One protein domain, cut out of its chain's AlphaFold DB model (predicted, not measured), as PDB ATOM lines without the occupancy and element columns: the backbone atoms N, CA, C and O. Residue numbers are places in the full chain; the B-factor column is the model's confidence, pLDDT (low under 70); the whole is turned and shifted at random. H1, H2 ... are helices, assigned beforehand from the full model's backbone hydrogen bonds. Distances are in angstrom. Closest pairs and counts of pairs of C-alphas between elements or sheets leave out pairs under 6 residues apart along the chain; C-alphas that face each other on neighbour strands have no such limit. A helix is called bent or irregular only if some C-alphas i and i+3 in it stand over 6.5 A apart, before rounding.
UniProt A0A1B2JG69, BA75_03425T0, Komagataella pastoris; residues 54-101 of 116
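AT A GLANCE: This is residues 54 to 101 of the 116 residues of the protein "BA75_03425T0" of Komagataella pastoris (UniProt A0A1B2JG69). Five short helices follow one another round a loose, elongated ring that stays open between its two ends: H3, the longest, makes one long side, H1 and H2 pair up at one end of it, H4 makes the corner at its other end, and H5 folds back near H3. The 48 printed residues hold five named helices, H1 to H5 in chain order, and no named strand, and the class is all helix. The whole is only just loose, close to compact, with a radius of gyration of the C-alphas of 11.6 A. The C-alphas span 35 by 20 by 11 A, an outline that is only just elongated.

HOW THE PARTS SIT: Start at Phe 54, where H1, residues 54 to 60, begins. It touches H2, residues 65 to 69, and the closest C-alphas, those of Cys 58 and Thr 65, are 4.9 A apart. Next look at H3, residues 72 to 82: H2 is close to it but not clearly touching, with the closest C-alphas, those of Cys 68 and Phe 74, 7.4 A apart. H1 is also close to H3 but not clearly touching, with C-alphas 54 and 74 the closest at 7.7 A; the two run opposite ways at a steep tilt of 58 degrees. Further on, H3 and H4, residues 87 to 92, touch only at the corner by their link, where the closest C-alphas, those of Arg 82 and Tyr 90, are 5.7 A apart; they run the same way at a steep tilt of 59 degrees. H5, residues 95 to 101, is close to H4 but not clearly touching, with the closest C-alphas, those of Tyr 90 and Pro 96, 6.6 A apart, and the two are about perpendicular, at 85 degrees. H5 and H3 are near each other, with 8 pairs of C-alphas within 10 A. H1 and H5 are only just apart, at 8.4 A. In H1, H2, H3 and H4 every O i to N i+4 pair is within hydrogen-bond range; in H5, 2 of 3 are.

IN THESE COORDINATES: Find C-alpha 54 at (-5.036, 33.357, 39.535); from there H1 runs 10.0 A to Lys 60. H2 goes from Thr 65 to Ile 69, 6.3 A. C-alpha 72 at (3.744, 24.066, 38.912) opens H3, which runs 15.0 A to Arg 82. H4 covers 8.8 A from Gly 87 to Asn 92. H5 covers 10.6 A from Trp 95 to C-alpha 101 at (-3.310, 35.313, 26.155); it is irregular, but only just, with C-alphas 98 and 101 6.53 A apart.

THE WHOLE: The two C-alphas farthest apart, those of Lys 63 and Gln 88, are 34.9 A apart. The first and last printed C-alphas, 54 and 101, are 13.6 A apart. The printed part has no cut, and the four links between successive helices are tight. The mean pLDDT of the printed part is 87.7; look for the low values, under 70, at residues 62 to 64.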
ATOM      1  N   PHE A  54      -6.414  33.579  39.114       90.31
ATOM      2  CA  PHE A  54      -5.036  33.357  39.535       90.31
ATOM      3  C   PHE A  54      -4.043  34.033  38.585       90.31
ATOM      4  O   PHE A  54      -3.224  34.839  39.023       90.31
ATOM      5  N   ALA A  55      -4.165  33.793  37.276       89.31
ATOM      6  CA  ALA A  55      -3.286  34.408  36.286       89.31
ATOM      7  C   ALA A  55      -3.348  35.945  36.332       89.31
ATOM      8  O   ALA A  55      -2.315  36.613  36.309       89.31
ATOM      9  N   ASN A  56      -4.542  36.528  36.474       89.38
ATOM     10  CA  ASN A  56      -4.684  37.978  36.618       89.38
ATOM     11  C   ASN A  56      -4.073  38.514  37.921       89.38
ATOM     12  O   ASN A  56      -3.514  39.611  37.926       89.38
ATOM     13  N   ALA A  57      -4.162  37.766  39.024       88.75
ATOM     14  CA  ALA A  57      -3.514  38.127  40.283       88.75
ATOM     15  C   ALA A  57      -1.980  38.105  40.152       88.75
ATOM     16  O   ALA A  57      -1.312  39.040  40.602       88.75
ATOM     17  N   CYS A  58      -1.431  37.108  39.453       86.25
ATOM     18  CA  CYS A  58      -0.013  37.066  39.116       86.25
ATOM     19  C   CYS A  58       0.400  38.257  38.237       86.25
ATOM     20  O   CYS A  58       1.367  38.934  38.568       86.25
ATOM     21  N   LYS A  59      -0.359  38.590  37.175       83.88
ATOM     22  CA  LYS A  59      -0.057  39.747  36.298       83.88
ATOM     23  C   LYS A  59      -0.068  41.088  37.030       83.88
ATOM     24  O   LYS A  59       0.692  41.987  36.675       83.88
ATOM     25  N   LYS A  60      -0.886  41.229  38.074       85.81
ATOM     26  CA  LYS A  60      -0.896  42.426  38.934       85.81
ATOM     27  C   LYS A  60       0.317  42.506  39.866       85.81
ATOM     28  O   LYS A  60       0.686  43.601  40.294       85.81
ATOM     29  N   SER A  61       0.953  41.378  40.164       77.31
ATOM     30  CA  SER A  61       2.108  41.298  41.055       77.31
ATOM     31  C   SER A  61       3.396  41.634  40.300       77.31
ATOM     32  O   SER A  61       4.136  40.752  39.882       77.31
ATOM     33  N   LYS A  62       3.694  42.935  40.169       68.88
ATOM     34  CA  LYS A  62       4.821  43.519  39.401       68.88
ATOM     35  C   LYS A  62       6.220  42.903  39.609       68.88
ATOM     36  O   LYS A  62       7.125  43.243  38.859       68.88
ATOM     37  N   LYS A  63       6.436  42.078  40.637       65.50
ATOM     38  CA  LYS A  63       7.746  41.509  40.988       65.50
ATOM     39  C   LYS A  63       7.926  40.035  40.612       65.50
ATOM     40  O   LYS A  63       9.065  39.597  40.571       65.50
ATOM     41  N   MET A  64       6.848  39.283  40.368       69.38
ATOM     42  CA  MET A  64       6.895  37.814  40.224       69.38
ATOM     43  C   MET A  64       5.886  37.282  39.194       69.38
ATOM     44  O   MET A  64       5.439  36.143  39.282       69.38
ATOM     45  N   THR A  65       5.482  38.107  38.223       74.94
ATOM     46  CA  THR A  65       4.427  37.756  37.261       74.94
ATOM     47  C   THR A  65       4.695  36.437  36.536       74.94
ATOM     48  O   THR A  65       3.807  35.591  36.477       74.94
ATOM     49  N   ILE A  66       5.910  36.255  36.009       78.56
ATOM     50  CA  ILE A  66       6.271  35.076  35.211       78.56
ATOM     51  C   ILE A  66       6.409  33.845  36.107       78.56
ATOM     52  O   ILE A  66       5.763  32.842  35.837       78.56
ATOM     53  N   ASP A  67       7.147  33.933  37.216       81.19
ATOM     54  CA  ASP A  67       7.319  32.797  38.136       81.19
ATOM     55  C   ASP A  67       5.974  32.309  38.705       81.19
ATOM     56  O   ASP A  67       5.735  31.111  38.826       81.19
ATOM     57  N   CYS A  68       5.049  33.236  38.979       82.50
ATOM     58  CA  CYS A  68       3.703  32.940  39.465       82.50
ATOM     59  C   CYS A  68       2.845  32.213  38.415       82.50
ATOM     60  O   CYS A  68       2.274  31.160  38.714       82.50
ATOM     61  N   ILE A  69       2.773  32.729  37.177       84.75
ATOM     62  CA  ILE A  69       1.961  32.130  36.096       84.75
ATOM     63  C   ILE A  69       2.607  30.853  35.570       84.75
ATOM     64  O   ILE A  69       1.904  29.934  35.185       84.75
ATOM     65  N   CYS A  70       3.927  30.742  35.581       83.69
ATOM     66  CA  CYS A  70       4.597  29.544  35.101       83.69
ATOM     67  C   CYS A  70       4.936  28.570  36.239       83.69
ATOM     68  O   CYS A  70       5.716  27.642  36.054       83.69
ATOM     69  N   SER A  71       4.339  28.736  37.420       85.81
ATOM     70  CA  SER A  71       4.502  27.795  38.528       85.81
ATOM     71  C   SER A  71       3.840  26.444  38.245       85.81
ATOM     72  O   SER A  71       2.812  26.350  37.566       85.81
ATOM     73  N   SER A  72       4.380  25.391  38.856       84.31
ATOM     74  CA  SER A  72       3.744  24.066  38.912       84.31
ATOM     75  C   SER A  72       2.292  24.115  39.423       84.31
ATOM     76  O   SER A  72       1.412  23.450  38.872       84.31
ATOM     77  N   HIS A  73       2.007  24.964  40.417       86.06
ATOM     78  CA  HIS A  73       0.658  25.152  40.957       86.06
ATOM     79  C   HIS A  73      -0.318  25.698  39.908       86.06
ATOM     80  O   HIS A  73      -1.454  25.226  39.787       86.06
ATOM     81  N   PHE A  74       0.120  26.686  39.126       88.44
ATOM     82  CA  PHE A  74      -0.698  27.203  38.042       88.44
ATOM     83  C   PHE A  74      -0.880  26.173  36.924       88.44
ATOM     84  O   PHE A  74      -1.993  26.032  36.423       88.44
ATOM     85  N   ALA A  75       0.166  25.418  36.570       87.06
ATOM     86  CA  ALA A  75       0.073  24.355  35.571       87.06
ATOM     87  C   ALA A  75      -0.980  23.298  35.950       87.06
ATOM     88  O   ALA A  75      -1.753  22.867  35.094       87.06
ATOM     89  N   GLU A  76      -1.088  22.939  37.234       88.88
ATOM     90  CA  GLU A  76      -2.133  22.032  37.720       88.88
ATOM     91  C   GLU A  76      -3.544  22.624  37.536       88.88
ATOM     92  O   GLU A  76      -4.442  21.957  37.013       88.88
ATOM     93  N   LYS A  77      -3.753  23.891  37.925       90.25
ATOM     94  CA  LYS A  77      -5.041  24.586  37.729       90.25
ATOM     95  C   LYS A  77      -5.407  24.690  36.251       90.25
ATOM     96  O   LYS A  77      -6.536  24.383  35.863       90.25
ATOM     97  N   LEU A  78      -4.431  25.051  35.425       91.44
ATOM     98  CA  LEU A  78      -4.575  25.127  33.982       91.44
ATOM     99  C   LEU A  78      -4.943  23.763  33.387       91.44
ATOM    100  O   LEU A  78      -5.815  23.695  32.522       91.44
ATOM    101  N   GLY A  79      -4.342  22.682  33.889       90.81
ATOM    102  CA  GLY A  79      -4.666  21.307  33.518       90.81
ATOM    103  C   GLY A  79      -6.125  20.939  33.796       90.81
ATOM    104  O   GLY A  79      -6.761  20.341  32.935       90.81
ATOM    105  N   LYS A  80      -6.689  21.366  34.934       92.25
ATOM    106  CA  LYS A  80      -8.111  21.147  35.277       92.25
ATOM    107  C   LYS A  80      -9.079  21.956  34.408       92.25
ATOM    108  O   LYS A  80     -10.206  21.530  34.188       92.25
ATOM    109  N   CYS A  81      -8.653  23.121  33.914       93.62
ATOM    110  CA  CYS A  81      -9.448  23.947  33.001       93.62
ATOM    111  C   CYS A  81      -9.385  23.450  31.544       93.62
ATOM    112  O   CYS A  81     -10.416  23.266  30.902       93.62
ATOM    113  N   ARG A  82      -8.172  23.241  31.012       92.06
ATOM    114  CA  ARG A  82      -7.917  22.872  29.603       92.06
ATOM    115  C   ARG A  82      -8.049  21.378  29.328       92.06
ATOM    116  O   ARG A  82      -8.114  20.961  28.170       92.06
ATOM    117  N   GLY A  83      -7.999  20.576  30.380       88.25
ATOM    118  CA  GLY A  83      -7.882  19.128  30.340       88.25
ATOM    119  C   GLY A  83      -8.637  18.483  31.493       88.25
ATOM    120  O   GLY A  83      -9.712  18.944  31.859       88.25
ATOM    121  N   ASP A  84      -8.120  17.357  31.987       88.88
ATOM    122  CA  ASP A  84      -8.701  16.568  33.087       88.88
ATOM    123  C   ASP A  84     -10.219  16.330  32.979       88.88
ATOM    124  O   ASP A  84     -10.954  16.383  33.956       88.88
ATOM    125  N   GLY A  85     -10.714  16.081  31.763       89.31
ATOM    126  CA  GLY A  85     -12.139  15.852  31.530       89.31
ATOM    127  C   GLY A  85     -12.979  17.093  31.216       89.31
ATOM    128  O   GLY A  85     -14.193  16.951  31.191       89.31
ATOM    129  N   CYS A  86     -12.358  18.248  30.950       93.88
ATOM    130  CA  CYS A  86     -12.994  19.481  30.449       93.88
ATOM    131  C   CYS A  86     -12.519  19.903  29.048       93.88
ATOM    132  O   CYS A  86     -12.746  21.032  28.607       93.88
ATOM    133  N   GLY A  87     -11.798  19.025  28.348       93.00
ATOM    134  CA  GLY A  87     -11.100  19.372  27.113       93.00
ATOM    135  C   GLY A  87     -12.008  19.756  25.938       93.00
ATOM    136  O   GLY A  87     -11.573  20.544  25.100       93.00
ATOM    137  N   GLN A  88     -13.233  19.230  25.833       93.12
ATOM    138  CA  GLN A  88     -14.177  19.653  24.787       93.12
ATOM    139  C   GLN A  88     -14.868  20.953  25.177       93.12
ATOM    140  O   GLN A  88     -14.925  21.865  24.353       93.12
ATOM    141  N   HIS A  89     -15.327  21.076  26.423       94.44
ATOM    142  CA  HIS A  89     -15.932  22.298  26.950       94.44
ATOM    143  C   HIS A  89     -14.985  23.481  26.796       94.44
ATOM    144  O   HIS A  89     -15.379  24.525  26.283       94.44
ATOM    145  N   TYR A  90     -13.708  23.305  27.146       94.12
ATOM    146  CA  TYR A  90     -12.693  24.330  26.934       94.12
ATOM    147  C   TYR A  90     -12.614  24.740  25.460       94.12
ATOM    148  O   TYR A  90     -12.749  25.915  25.148       94.12
ATOM    149  N   LYS A  91     -12.472  23.783  24.535       93.88
ATOM    150  CA  LYS A  91     -12.337  24.069  23.094       93.88
ATOM    151  C   LYS A  91     -13.566  24.739  22.475       93.88
ATOM    152  O   LYS A  91     -13.407  25.551  21.573       93.88
ATOM    153  N   ASN A  92     -14.764  24.391  22.939       93.38
ATOM    154  CA  ASN A  92     -16.030  24.829  22.348       93.38
ATOM    155  C   ASN A  92     -16.651  26.047  23.059       93.38
ATOM    156  O   ASN A  92     -17.762  26.452  22.721       93.38
ATOM    157  N   SER A  93     -15.969  26.621  24.052       92.62
ATOM    158  CA  SER A  93     -16.453  27.760  24.841       92.62
ATOM    159  C   SER A  93     -15.628  29.026  24.591       92.62
ATOM    160  O   SER A  93     -14.751  29.082  23.733       92.62
ATOM    161  N   HIS A  94     -15.910  30.073  25.367       95.31
ATOM    162  CA  HIS A  94     -15.170  31.333  25.343       95.31
ATOM    163  C   HIS A  94     -13.856  31.286  26.145       95.31
ATOM    164  O   HIS A  94     -13.142  32.282  26.197       95.31
ATOM    165  N   TRP A  95     -13.536  30.179  26.821       95.19
ATOM    166  CA  TRP A  95     -12.358  30.103  27.687       95.19
ATOM    167  C   TRP A  95     -11.008  30.249  26.968       95.19
ATOM    168  O   TRP A  95     -10.159  30.961  27.510       95.19
ATOM    169  N   PRO A  96     -10.780  29.696  25.758       94.88
ATOM    170  CA  PRO A  96      -9.496  29.820  25.071       94.88
ATOM    171  C   PRO A  96      -9.093  31.273  24.817       94.88
ATOM    172  O   PRO A  96      -7.952  31.649  25.071       94.88
ATOM    173  N   SER A  97     -10.040  32.127  24.413       94.31
ATOM    174  CA  SER A  97      -9.768  33.550  24.172       94.31
ATOM    175  C   SER A  97      -9.481  34.345  25.449       94.31
ATOM    176  O   SER A  97      -8.948  35.449  25.370       94.31
ATOM    177  N   GLN A  98      -9.807  33.805  26.627       93.25
ATOM    178  CA  GLN A  98      -9.538  34.446  27.915       93.25
ATOM    179  C   GLN A  98      -8.293  33.900  28.613       93.25
ATOM    180  O   GLN A  98      -7.673  34.632  29.381       93.25
ATOM    181  N   ILE A  99      -7.962  32.625  28.395       91.50
ATOM    182  CA  ILE A  99      -6.872  31.933  29.084       91.50
ATOM    183  C   ILE A  99      -5.582  31.964  28.265       91.50
ATOM    184  O   ILE A  99      -4.558  32.325  28.831       91.50
ATOM    185  N   GLU A 100      -5.597  31.647  26.964       90.00
ATOM    186  CA  GLU A 100      -4.356  31.547  26.171       90.00
ATOM    187  C   GLU A 100      -3.515  32.846  26.166       90.00
ATOM    188  O   GLU A 100      -2.308  32.742  26.385       90.00
ATOM    189  N   PRO A 101      -4.090  34.066  26.059       88.69
ATOM    190  CA  PRO A 101      -3.310  35.313  26.155       88.69
ATOM    191  C   PRO A 101      -2.638  35.525  27.522       88.69
ATOM    192  O   PRO A 101      -1.717  36.325  27.691       88.69
TER     193      PRO A 101